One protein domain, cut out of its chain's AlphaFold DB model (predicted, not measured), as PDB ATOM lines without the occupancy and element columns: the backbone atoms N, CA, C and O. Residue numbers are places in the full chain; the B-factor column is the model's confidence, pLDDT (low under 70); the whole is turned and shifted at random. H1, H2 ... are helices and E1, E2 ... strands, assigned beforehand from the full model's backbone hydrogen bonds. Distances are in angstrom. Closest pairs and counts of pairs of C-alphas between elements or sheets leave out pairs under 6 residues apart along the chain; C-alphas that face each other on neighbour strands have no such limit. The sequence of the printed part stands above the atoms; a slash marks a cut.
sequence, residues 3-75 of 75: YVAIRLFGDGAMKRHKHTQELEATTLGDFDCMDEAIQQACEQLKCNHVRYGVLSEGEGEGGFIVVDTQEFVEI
ATOM      1  N   TYR A   3     -44.223 -40.491 -22.170       92.81
ATOM      2  CA  TYR A   3     -44.149 -39.134 -22.704       92.81
ATOM      3  C   TYR A   3     -42.836 -38.882 -23.439       92.81
ATOM      4  O   TYR A   3     -41.763 -39.381 -23.076       92.81
ATOM      5  N   VAL A   4     -42.919 -38.040 -24.463       92.62
ATOM      6  CA  VAL A   4     -41.794 -37.604 -25.286       92.62
ATOM      7  C   VAL A   4     -41.806 -36.085 -25.436       92.62
ATOM      8  O   VAL A   4     -42.857 -35.453 -25.489       92.62
ATOM      9  N   ALA A   5     -40.622 -35.488 -25.522       92.75
ATOM     10  CA  ALA A   5     -40.425 -34.077 -25.817       92.75
ATOM     11  C   ALA A   5     -39.956 -33.909 -27.266       92.75
ATOM     12  O   ALA A   5     -38.824 -34.264 -27.599       92.75
ATOM     13  N   ILE A   6     -40.807 -33.359 -28.128       91.44
ATOM     14  CA  ILE A   6     -40.481 -33.064 -29.528       91.44
ATOM     15  C   ILE A   6     -39.805 -31.701 -29.604       91.44
ATOM     16  O   ILE A   6     -40.334 -30.717 -29.092       91.44
ATOM     17  N   ARG A   7     -38.659 -31.620 -30.278       90.12
ATOM     18  CA  ARG A   7     -37.914 -30.376 -30.451       90.12
ATOM     19  C   ARG A   7     -38.567 -29.462 -31.485       90.12
ATOM     20  O   ARG A   7     -38.925 -29.883 -32.586       90.12
ATOM     21  N   LEU A   8     -38.643 -28.184 -31.141       89.12
ATOM     22  CA  LEU A   8     -39.150 -27.101 -31.971       89.12
ATOM     23  C   LEU A   8     -38.013 -26.139 -32.338       89.12
ATOM     24  O   LEU A   8     -37.073 -25.924 -31.570       89.12
ATOM     25  N   PHE A   9     -38.107 -25.544 -33.520       86.06
ATOM     26  CA  PHE A   9     -37.291 -24.408 -33.932       86.06
ATOM     27  C   PHE A   9     -37.791 -23.104 -33.284       86.06
ATOM     28  O   PHE A   9     -38.897 -23.043 -32.746       86.06
ATOM     29  N   GLY A  10     -36.985 -22.038 -33.356       80.75
ATOM     30  CA  GLY A  10     -37.341 -20.700 -32.855       80.75
ATOM     31  C   GLY A  10     -38.593 -20.085 -33.494       80.75
ATOM     32  O   GLY A  10     -39.194 -19.187 -32.916       80.75
ATOM     33  N   ASP A  11     -39.010 -20.586 -34.658       79.69
ATOM     34  CA  ASP A  11     -40.244 -20.212 -35.357       79.69
ATOM     35  C   ASP A  11     -41.463 -21.073 -34.959       79.69
ATOM     36  O   ASP A  11     -42.566 -20.846 -35.455       79.69
ATOM     37  N   GLY A  12     -41.279 -22.052 -34.065       76.50
ATOM     38  CA  GLY A  12     -42.309 -22.995 -33.625       76.50
ATOM     39  C   GLY A  12     -42.489 -24.212 -34.536       76.50
ATOM     40  O   GLY A  12     -43.329 -25.064 -34.244       76.50
ATOM     41  N   ALA A  13     -41.718 -24.341 -35.620       83.12
ATOM     42  CA  ALA A  13     -41.780 -25.514 -36.481       83.12
ATOM     43  C   ALA A  13     -41.148 -26.737 -35.802       83.12
ATOM     44  O   ALA A  13     -40.110 -26.643 -35.146       83.12
ATOM     45  N   MET A  14     -41.740 -27.916 -36.004       86.75
ATOM     46  CA  MET A  14     -41.159 -29.164 -35.514       86.75
ATOM     47  C   MET A  14     -39.844 -29.470 -36.224       86.75
ATOM     48  O   MET A  14     -39.762 -29.497 -37.457       86.75
ATOM     49  N   LYS A  15     -38.810 -29.750 -35.436       84.75
ATOM     50  CA  LYS A  15     -37.498 -30.079 -35.960       84.75
ATOM     51  C   LYS A  15     -37.465 -31.540 -36.389       84.75
ATOM     52  O   LYS A  15     -37.659 -32.445 -35.584       84.75
ATOM     53  N   ARG A  16     -37.217 -31.761 -37.680       86.12
ATOM     54  CA  ARG A  16     -37.060 -33.093 -38.273       86.12
ATOM     55  C   ARG A  16     -35.607 -33.339 -38.636       86.12
ATOM     56  O   ARG A  16     -34.917 -32.456 -39.156       86.12
ATOM     57  N   HIS A  17     -35.157 -34.560 -38.402       80.44
ATOM     58  CA  HIS A  17     -33.823 -34.982 -38.765       80.44
ATOM     59  C   HIS A  17     -33.685 -35.030 -40.296       80.44
ATOM     60  O   HIS A  17     -34.498 -35.635 -40.994       80.44
ATOM     61  N   LYS A  18     -32.640 -34.400 -40.849       74.25
ATOM     62  CA  LYS A  18     -32.506 -34.188 -42.308       74.25
ATOM     63  C   LYS A  18     -32.436 -35.474 -43.139       74.25
ATOM     64  O   LYS A  18     -32.766 -35.441 -44.319       74.25
ATOM     65  N   HIS A  19     -31.972 -36.572 -42.544       74.19
ATOM     66  CA  HIS A  19     -31.722 -37.826 -43.257       74.19
ATOM     67  C   HIS A  19     -32.854 -38.843 -43.090       74.19
ATOM     68  O   HIS A  19     -33.176 -39.538 -44.046       74.19
ATOM     69  N   THR A  20     -33.453 -38.926 -41.900       80.69
ATOM     70  CA  THR A  20     -34.514 -39.903 -41.599       80.69
ATOM     71  C   THR A  20     -35.912 -39.304 -41.709       80.69
ATOM     72  O   THR A  20     -36.880 -40.047 -41.776       80.69
ATOM     73  N   GLN A  21     -36.024 -37.970 -41.761       76.00
ATOM     74  CA  GLN A  21     -37.286 -37.210 -41.718       76.00
ATOM     75  C   GLN A  21     -38.107 -37.407 -40.432       76.00
ATOM     76  O   GLN A  21     -39.184 -36.818 -40.284       76.00
ATOM     77  N   GLU A  22     -37.571 -38.168 -39.482       80.31
ATOM     78  CA  GLU A  22     -38.158 -38.386 -38.169       80.31
ATOM     79  C   GLU A  22     -38.072 -37.112 -37.334       80.31
ATOM     80  O   GLU A  22     -37.135 -36.314 -37.460       80.31
ATOM     81  N   LEU A  23     -39.077 -36.913 -36.489       84.75
ATOM     82  CA  LEU A  23     -39.095 -35.824 -35.524       84.75
ATOM     83  C   LEU A  23     -37.947 -36.008 -34.531       84.75
ATOM     84  O   LEU A  23     -37.718 -37.105 -34.025       84.75
ATOM     85  N   GLU A  24     -37.226 -34.928 -34.239       87.88
ATOM     86  CA  GLU A  24     -36.256 -34.929 -33.148       87.88
ATOM     87  C   GLU A  24     -37.027 -34.949 -31.823       87.88
ATOM     88  O   GLU A  24     -37.418 -33.903 -31.311       87.88
ATOM     89  N   ALA A  25     -37.270 -36.147 -31.291       89.44
ATOM     90  CA  ALA A  25     -37.952 -36.365 -30.023       89.44
ATOM     91  C   ALA A  25     -37.001 -36.957 -28.974       89.44
ATOM     92  O   ALA A  25     -36.128 -37.766 -29.283       89.44
ATOM     93  N   THR A  26     -37.179 -36.542 -27.721       90.12
ATOM     94  CA  THR A  26     -36.462 -37.068 -26.553       90.12
ATOM     95  C   THR A  26     -37.451 -37.786 -25.651       90.12
ATOM     96  O   THR A  26     -38.427 -37.183 -25.213       90.12
ATOM     97  N   THR A  27     -37.214 -39.061 -25.355       90.88
ATOM     98  CA  THR A  27     -38.058 -39.816 -24.420       90.88
ATOM     99  C   THR A  27     -37.865 -39.296 -23.001       90.88
ATOM    100  O   THR A  27     -36.738 -39.256 -22.507       90.88
ATOM    101  N   LEU A  28     -38.968 -38.908 -22.358       90.12
ATOM    102  CA  LEU A  28     -38.981 -38.437 -20.972       90.12
ATOM    103  C   LEU A  28     -39.163 -39.606 -19.998       90.12
ATOM    104  O   LEU A  28     -38.597 -39.590 -18.908       90.12
ATOM    105  N   GLY A  29     -39.925 -40.626 -20.406       90.69
ATOM    106  CA  GLY A  29     -40.222 -41.816 -19.608       90.69
ATOM    107  C   GLY A  29     -41.717 -41.999 -19.358       90.69
ATOM    108  O   GLY A  29     -42.544 -41.360 -20.011       90.69
ATOM    109  N   ASP A  30     -42.052 -42.890 -18.424       92.31
ATOM    110  CA  ASP A  30     -43.436 -43.174 -18.034       92.31
ATOM    111  C   ASP A  30     -43.830 -42.368 -16.787       92.31
ATOM    112  O   ASP A  30     -43.149 -42.433 -15.762       92.31
ATOM    113  N   PHE A  31     -44.920 -41.609 -16.894       92.69
ATOM    114  CA  PHE A  31     -45.457 -40.751 -15.836       92.69
ATOM    115  C   PHE A  31     -46.964 -40.948 -15.670       92.69
ATOM    116  O   PHE A  31     -47.662 -41.339 -16.617       92.69
ATOM    117  N   ASP A  32     -47.484 -40.634 -14.483       88.69
ATOM    118  CA  ASP A  32     -48.918 -40.719 -14.202       88.69
ATOM    119  C   ASP A  32     -49.682 -39.550 -14.845       88.69
ATOM    120  O   ASP A  32     -50.788 -39.740 -15.354       88.69
ATOM    121  N   CYS A  33     -49.073 -38.358 -14.897       88.94
ATOM    122  CA  CYS A  33     -49.681 -37.136 -15.437       88.94
ATOM    123  C   CYS A  33     -48.703 -36.302 -16.286       88.94
ATOM    124  O   CYS A  33     -47.489 -36.327 -16.079       88.94
ATOM    125  N   MET A  34     -49.243 -35.485 -17.199       89.00
ATOM    126  CA  MET A  34     -48.453 -34.616 -18.085       89.00
ATOM    127  C   MET A  34     -47.605 -33.593 -17.314       89.00
ATOM    128  O   MET A  34     -46.481 -33.307 -17.714       89.00
ATOM    129  N   ASP A  35     -48.110 -33.053 -16.201       90.38
ATOM    130  CA  ASP A  35     -47.377 -32.080 -15.380       90.38
ATOM    131  C   ASP A  35     -46.066 -32.650 -14.811       90.38
ATOM    132  O   ASP A  35     -45.056 -31.948 -14.761       90.38
ATOM    133  N   GLU A  36     -46.045 -33.935 -14.446       92.06
ATOM    134  CA  GLU A  36     -44.829 -34.604 -13.967       92.06
ATOM    135  C   GLU A  36     -43.810 -34.770 -15.097       92.06
ATOM    136  O   GLU A  36     -42.623 -34.491 -14.913       92.06
ATOM    137  N   ALA A  37     -44.287 -35.146 -16.289       92.56
ATOM    138  CA  ALA A  37     -43.459 -35.240 -17.484       92.56
ATOM    139  C   ALA A  37     -42.875 -33.873 -17.878       92.56
ATOM    140  O   ALA A  37     -41.697 -33.775 -18.210       92.56
ATOM    141  N   ILE A  38     -43.672 -32.802 -17.788       91.62
ATOM    142  CA  ILE A  38     -43.238 -31.414 -18.016       91.62
ATOM    143  C   ILE A  38     -42.145 -31.022 -17.026       91.62
ATOM    144  O   ILE A  38     -41.123 -30.469 -17.432       91.62
ATOM    145  N   GLN A  39     -42.336 -31.319 -15.739       90.69
ATOM    146  CA  GLN A  39     -41.352 -30.991 -14.715       90.69
ATOM    147  C   GLN A  39     -40.027 -31.723 -14.968       90.69
ATOM    148  O   GLN A  39     -38.972 -31.088 -14.951       90.69
ATOM    149  N   GLN A  40     -40.076 -33.021 -15.283       90.56
ATOM    150  CA  GLN A  40     -38.882 -33.787 -15.655       90.56
ATOM    151  C   GLN A  40     -38.215 -33.259 -16.929       90.56
ATOM    152  O   GLN A  40     -36.994 -33.097 -16.970       90.56
ATOM    153  N   ALA A  41     -38.994 -32.916 -17.955       91.06
ATOM    154  CA  ALA A  41     -38.473 -32.335 -19.186       91.06
ATOM    155  C   ALA A  41     -37.773 -30.991 -18.936       91.06
ATOM    156  O   ALA A  41     -36.698 -30.748 -19.483       91.06
ATOM    157  N   CYS A  42     -38.329 -30.136 -18.075       89.69
ATOM    158  CA  CYS A  42     -37.697 -28.885 -17.659       89.69
ATOM    159  C   CYS A  42     -36.337 -29.114 -16.989       89.69
ATOM    160  O   CYS A  42     -35.369 -28.426 -17.328       89.69
ATOM    161  N   GLU A  43     -36.240 -30.093 -16.083       88.81
ATOM    162  CA  GLU A  43     -34.985 -30.449 -15.408       88.81
ATOM    163  C   GLU A  43     -33.941 -31.009 -16.387       88.81
ATOM    164  O   GLU A  43     -32.773 -30.611 -16.351       88.81
ATOM    165  N   GLN A  44     -34.357 -31.897 -17.295       89.00
ATOM    166  CA  GLN A  44     -33.468 -32.570 -18.243       89.00
ATOM    167  C   GLN A  44     -32.993 -31.645 -19.373       89.00
ATOM    168  O   GLN A  44     -31.819 -31.671 -19.751       89.00
ATOM    169  N   LEU A  45     -33.898 -30.830 -19.919       87.00
ATOM    170  CA  LEU A  45     -33.672 -30.012 -21.114       87.00
ATOM    171  C   LEU A  45     -33.310 -28.557 -20.785       87.00
ATOM    172  O   LEU A  45     -33.075 -27.774 -21.699       87.00
ATOM    173  N   LYS A  46     -33.240 -28.191 -19.493       84.12
ATOM    174  CA  LYS A  46     -32.920 -26.833 -19.011       84.12
ATOM    175  C   LYS A  46     -33.790 -25.751 -19.662       84.12
ATOM    176  O   LYS A  46     -33.297 -24.704 -20.077       84.12
ATOM    177  N   CYS A  47     -35.085 -26.019 -19.751       85.62
ATOM    178  CA  CYS A  47     -36.064 -25.155 -20.404       85.62
ATOM    179  C   CYS A  47     -37.136 -24.690 -19.413       85.62
ATOM    180  O   CYS A  47     -37.284 -25.246 -18.324       85.62
ATOM    181  N   ASN A  48     -37.894 -23.662 -19.792       86.12
ATOM    182  CA  ASN A  48     -38.987 -23.126 -18.986       86.12
ATOM    183  C   ASN A  48     -40.330 -23.589 -19.541       86.12
ATOM    184  O   ASN A  48     -40.585 -23.458 -20.739       86.12
ATOM    185  N   HIS A  49     -41.213 -24.075 -18.672       87.94
ATOM    186  CA  HIS A  49     -42.590 -24.362 -19.058       87.94
ATOM    187  C   HIS A  49     -43.328 -23.060 -19.373       87.94
ATOM    188  O   HIS A  49     -43.362 -22.137 -18.560       87.94
ATOM    189  N   VAL A  50     -43.904 -22.987 -20.572       85.12
ATOM    190  CA  VAL A  50     -44.665 -21.827 -21.039       85.12
ATOM    191  C   VAL A  50     -46.154 -22.072 -20.835       85.12
ATOM    192  O   VAL A  50     -46.821 -21.296 -20.149       85.12
ATOM    193  N   ARG A  51     -46.699 -23.129 -21.460       82.00
ATOM    194  CA  ARG A  51     -48.131 -23.463 -21.392       82.00
ATOM    195  C   ARG A  51     -48.433 -24.841 -21.990       82.00
ATOM    196  O   ARG A  51     -47.889 -25.148 -23.037       82.00
ATOM    197  N   TYR A  52     -49.337 -25.623 -21.382       81.75
ATOM    198  CA  TYR A  52     -49.877 -26.893 -21.931       81.75
ATOM    199  C   TYR A  52     -48.815 -27.804 -22.590       81.75
ATOM    200  O   TYR A  52     -48.890 -28.077 -23.781       81.75
ATOM    201  N   GLY A  53     -47.774 -28.215 -21.857       85.00
ATOM    202  CA  GLY A  53     -46.699 -29.050 -22.421       85.00
ATOM    203  C   GLY A  53     -45.654 -28.339 -23.282       85.00
ATOM    204  O   GLY A  53     -44.621 -28.931 -23.574       85.00
ATOM    205  N   VAL A  54     -45.863 -27.076 -23.663       88.69
ATOM    206  CA  VAL A  54     -44.873 -26.303 -24.421       88.69
ATOM    207  C   VAL A  54     -43.806 -25.763 -23.481       88.69
ATOM    208  O   VAL A  54     -44.101 -25.033 -22.529       88.69
ATOM    209  N   LEU A  55     -42.561 -26.105 -23.780       90.94
ATOM    210  CA  LEU A  55     -41.356 -25.667 -23.095       90.94
ATOM    211  C   LEU A  55     -40.570 -24.745 -24.024       90.94
ATOM    212  O   LEU A  55     -40.481 -25.004 -25.221       90.94
ATOM    213  N   SER A  56     -39.972 -23.688 -23.491       88.38
ATOM    214  CA  SER A  56     -39.119 -22.776 -24.251       88.38
ATOM    215  C   SER A  56     -37.702 -22.777 -23.694       88.38
ATOM    216  O   SER A  56     -37.502 -22.712 -22.478       88.38
ATOM    217  N   GLU A  57     -36.719 -22.840 -24.591       85.38
ATOM    218  CA  GLU A  57     -35.296 -22.690 -24.257       85.38
ATOM    219  C   GLU A  57     -34.904 -21.205 -24.080       85.38
ATOM    220  O   GLU A  57     -33.867 -20.907 -23.497       85.38
ATOM    221  N   GLY A  58     -35.748 -20.264 -24.521       80.38
ATOM    222  CA  GLY A  58     -35.484 -18.826 -24.496       80.38
ATOM    223  C   GLY A  58     -36.079 -18.109 -25.710       80.38
ATOM    224  O   GLY A  58     -36.569 -18.740 -26.650       80.38
ATOM    225  N   GLU A  59     -36.047 -16.775 -25.705       75.31
ATOM    226  CA  GLU A  59     -36.559 -15.972 -26.823       75.31
ATOM    227  C   GLU A  59     -35.743 -16.244 -28.099       75.31
ATOM    228  O   GLU A  59     -34.542 -15.991 -28.145       75.31
ATOM    229  N   GLY A  60     -36.393 -16.792 -29.131       74.06
ATOM    230  CA  GLY A  60     -35.770 -17.100 -30.426       74.06
ATOM    231  C   GLY A  60     -34.918 -18.377 -30.471       74.06
ATOM    232  O   GLY A  60     -34.520 -18.789 -31.558       74.06
ATOM    233  N   GLU A  61     -34.685 -19.035 -29.332       77.81
ATOM    234  CA  GLU A  61     -33.850 -20.247 -29.230       77.81
ATOM    235  C   GLU A  61     -34.635 -21.531 -29.564       77.81
ATOM    236  O   GLU A  61     -34.048 -22.570 -29.862       77.81
ATOM    237  N   GLY A  62     -35.970 -21.447 -29.577       85.81
ATOM    238  CA  GLY A  62     -36.864 -22.579 -29.808       85.81
ATOM    239  C   GLY A  62     -37.390 -23.174 -28.512       85.81
ATOM    240  O   GLY A  62     -37.611 -22.474 -27.513       85.81
ATOM    241  N   GLY A  63     -37.669 -24.471 -28.549       90.38
ATOM    242  CA  GLY A  63     -38.285 -25.136 -27.419       90.38
ATOM    243  C   GLY A  63     -38.625 -26.588 -27.676       90.38
ATOM    244  O   GLY A  63     -38.109 -27.228 -28.591       90.38
ATOM    245  N   PHE A  64     -39.529 -27.094 -26.850       92.25
ATOM    246  CA  PHE A  64     -40.020 -28.455 -26.919       92.25
ATOM    247  C   PHE A  64     -41.527 -28.479 -26.713       92.25
ATOM    248  O   PHE A  64     -42.087 -27.602 -26.060       92.25
ATOM    249  N   ILE A  65     -42.183 -29.501 -27.237       91.56
ATOM    250  CA  ILE A  65     -43.551 -29.836 -26.860       91.56
ATOM    251  C   ILE A  65     -43.559 -31.235 -26.262       91.56
ATOM    252  O   ILE A  65     -43.046 -32.180 -26.859       91.56
ATOM    253  N   VAL A  66     -44.091 -31.338 -25.050       92.44
ATOM    254  CA  VAL A  66     -44.323 -32.612 -24.376       92.44
ATOM    255  C   VAL A  66     -45.641 -33.174 -24.880       92.44
ATOM    256  O   VAL A  66     -46.660 -32.495 -24.791       92.44
ATOM    257  N   VAL A  67     -45.608 -34.395 -25.395       91.25
ATOM    258  CA  VAL A  67     -46.787 -35.159 -25.820       91.25
ATOM    259  C   VAL A  67     -46.660 -36.589 -25.313       91.25
ATOM    260  O   VAL A  67     -45.549 -37.051 -25.029       91.25
ATOM    261  N   ASP A  68     -47.776 -37.296 -25.175       91.31
ATOM    262  CA  ASP A  68     -47.713 -38.734 -24.927       91.31
ATOM    263  C   ASP A  68     -47.391 -39.507 -26.215       91.31
ATOM    264  O   ASP A  68     -47.471 -38.986 -27.331       91.31
ATOM    265  N   THR A  69     -46.968 -40.760 -26.076       86.25
ATOM    266  CA  THR A  69     -46.557 -41.563 -27.232       86.25
ATOM    267  C   THR A  69     -47.697 -41.958 -28.160       86.25
ATOM    268  O   THR A  69     -47.423 -42.262 -29.320       86.25
ATOM    269  N   GLN A  70     -48.956 -41.930 -27.716       82.81
ATOM    270  CA  GLN A  70     -50.096 -42.150 -28.606       82.81
ATOM    271  C   GLN A  70     -50.292 -40.927 -29.502       82.81
ATOM    272  O   GLN A  70     -50.343 -41.088 -30.719       82.81
ATOM    273  N   GLU A  71     -50.277 -39.718 -28.928       78.88
ATOM    274  CA  GLU A  71     -50.296 -38.473 -29.708       78.88
ATOM    275  C   GLU A  71     -49.093 -38.384 -30.658       78.88
ATOM    276  O   GLU A  71     -49.249 -37.992 -31.810       78.88
ATOM    277  N   PHE A  72     -47.897 -38.806 -30.227       81.50
ATOM    278  CA  PHE A  72     -46.697 -38.800 -31.074       81.50
ATOM    279  C   PHE A  72     -46.832 -39.659 -32.341       81.50
ATOM    280  O   PHE A  72     -46.281 -39.302 -33.379       81.50
ATOM    281  N   VAL A  73     -47.551 -40.783 -32.270       76.31
ATOM    282  CA  VAL A  73     -47.783 -41.675 -33.422       76.31
ATOM    283  C   VAL A  73     -48.771 -41.069 -34.425       76.31
ATOM    284  O   VAL A  73     -48.745 -41.433 -35.602       76.31
ATOM    285  N   GLU A  74     -49.631 -40.148 -33.986       74.62
ATOM    286  CA  GLU A  74     -50.625 -39.482 -34.836       74.62
ATOM    287  C   GLU A  74     -50.086 -38.232 -35.569       74.62
ATOM    288  O   GLU A  74     -50.782 -37.699 -36.439       74.62
ATOM    289  N   ILE A  75     -48.858 -37.779 -35.259       69.50
ATOM    290  CA  ILE A  75     -48.179 -36.602 -35.858       69.50
ATOM    291  C   ILE A  75     -47.356 -36.974 -37.103       69.50
ATOM    292  O   ILE A  75     -47.378 -36.189 -38.086       69.50
TER     293      ILE A  75
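This is residues 3 to 75 of the 75 residues of an uncharacterized protein of Vibrio campbellii (UniProt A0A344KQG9). A strongly twisted sheet of five strands, curled like part of a barrel, curls round one helix, H1, which fills its hollow face. A short second helix, H2, is on the opposite face over E1, at the end of the chain, and a long loop of residues 9 to 24 joins E1 to E2. The printed part has 73 residues, with two named helices and five named strands in the order E1 E2 H1 E3 E4 E5 H2; across the sheet the order is E2 E1 E5 E4 E3, all antiparallel. The class is mixed, helices and strands. The whole is compact, with a radius of gyration of the C-alphas of 11.5 A, and rounded, spanning 33 by 29 by 18 A.

The inner strands E1, residues 3 to 8, and E5, residues 62 to 68, are antiparallel neighbours at 154 degrees, with N 6 and O 65 2.8 A apart, within hydrogen-bond range. The edge strand E2, residues 25 to 30, forms a hairpin with E1, with N 5 and O 26 at 2.8 A. On the other side of E5 is E4, residues 54 to 58, with N 55 and O 64 at 2.8 A. The other edge strand is E3, residues 48 to 51, with N 56 and O 48 of the E3 and E4 hairpin at 2.8 A. E3, E4 and E5 form a meander, each strand the antiparallel neighbour of the one before. From edge to edge the strands' lines turn by 83 degrees and the way across the sheet turns by 91 degrees. H1, residues 34 to 45, is on the sheet; its closest C-alphas to E2 are those of Leu 28 and Ala 41, 6.4 A, and to E5 those of Ile 38 and Val 66, 6.6 A. H2, residues 69 to 74, is on the opposite face at a height over the sheet of 9.8 A. It runs along E1 at 6 degrees on the local plane, and its line rises 38 degrees, only just short of standing up from the sheet. The closest C-alphas of E1 and H2 are those of Tyr 3 and Thr 69, 5.7 A. H1 and H2 are apart. In H1 and H2 every O i to N i+4 pair is within hydrogen-bond range.

E1 measures 16.0 A from C-alpha 3 at (-44.149, -39.134, -22.704) to C-alpha 8. E2 measures 14.8 A, E3 9.5 A, E4 12.0 A and E5, the longest strand, 20.1 A. H1 measures 15.8 A from C-alpha 34 at (-48.453, -34.616, -18.085). H2 measures 8.9 A and ends with C-alpha 74 at (-50.625, -39.482, -34.836).

The two C-alphas farthest apart are those of His 19 and Asp 32, 33.9 A. The printed part has no cut. The link from E1 to E2 is long, with 16 residues; the other links are tight. The mean pLDDT of the printed part is 85.9, and residue 75, the chain's last, is under 70.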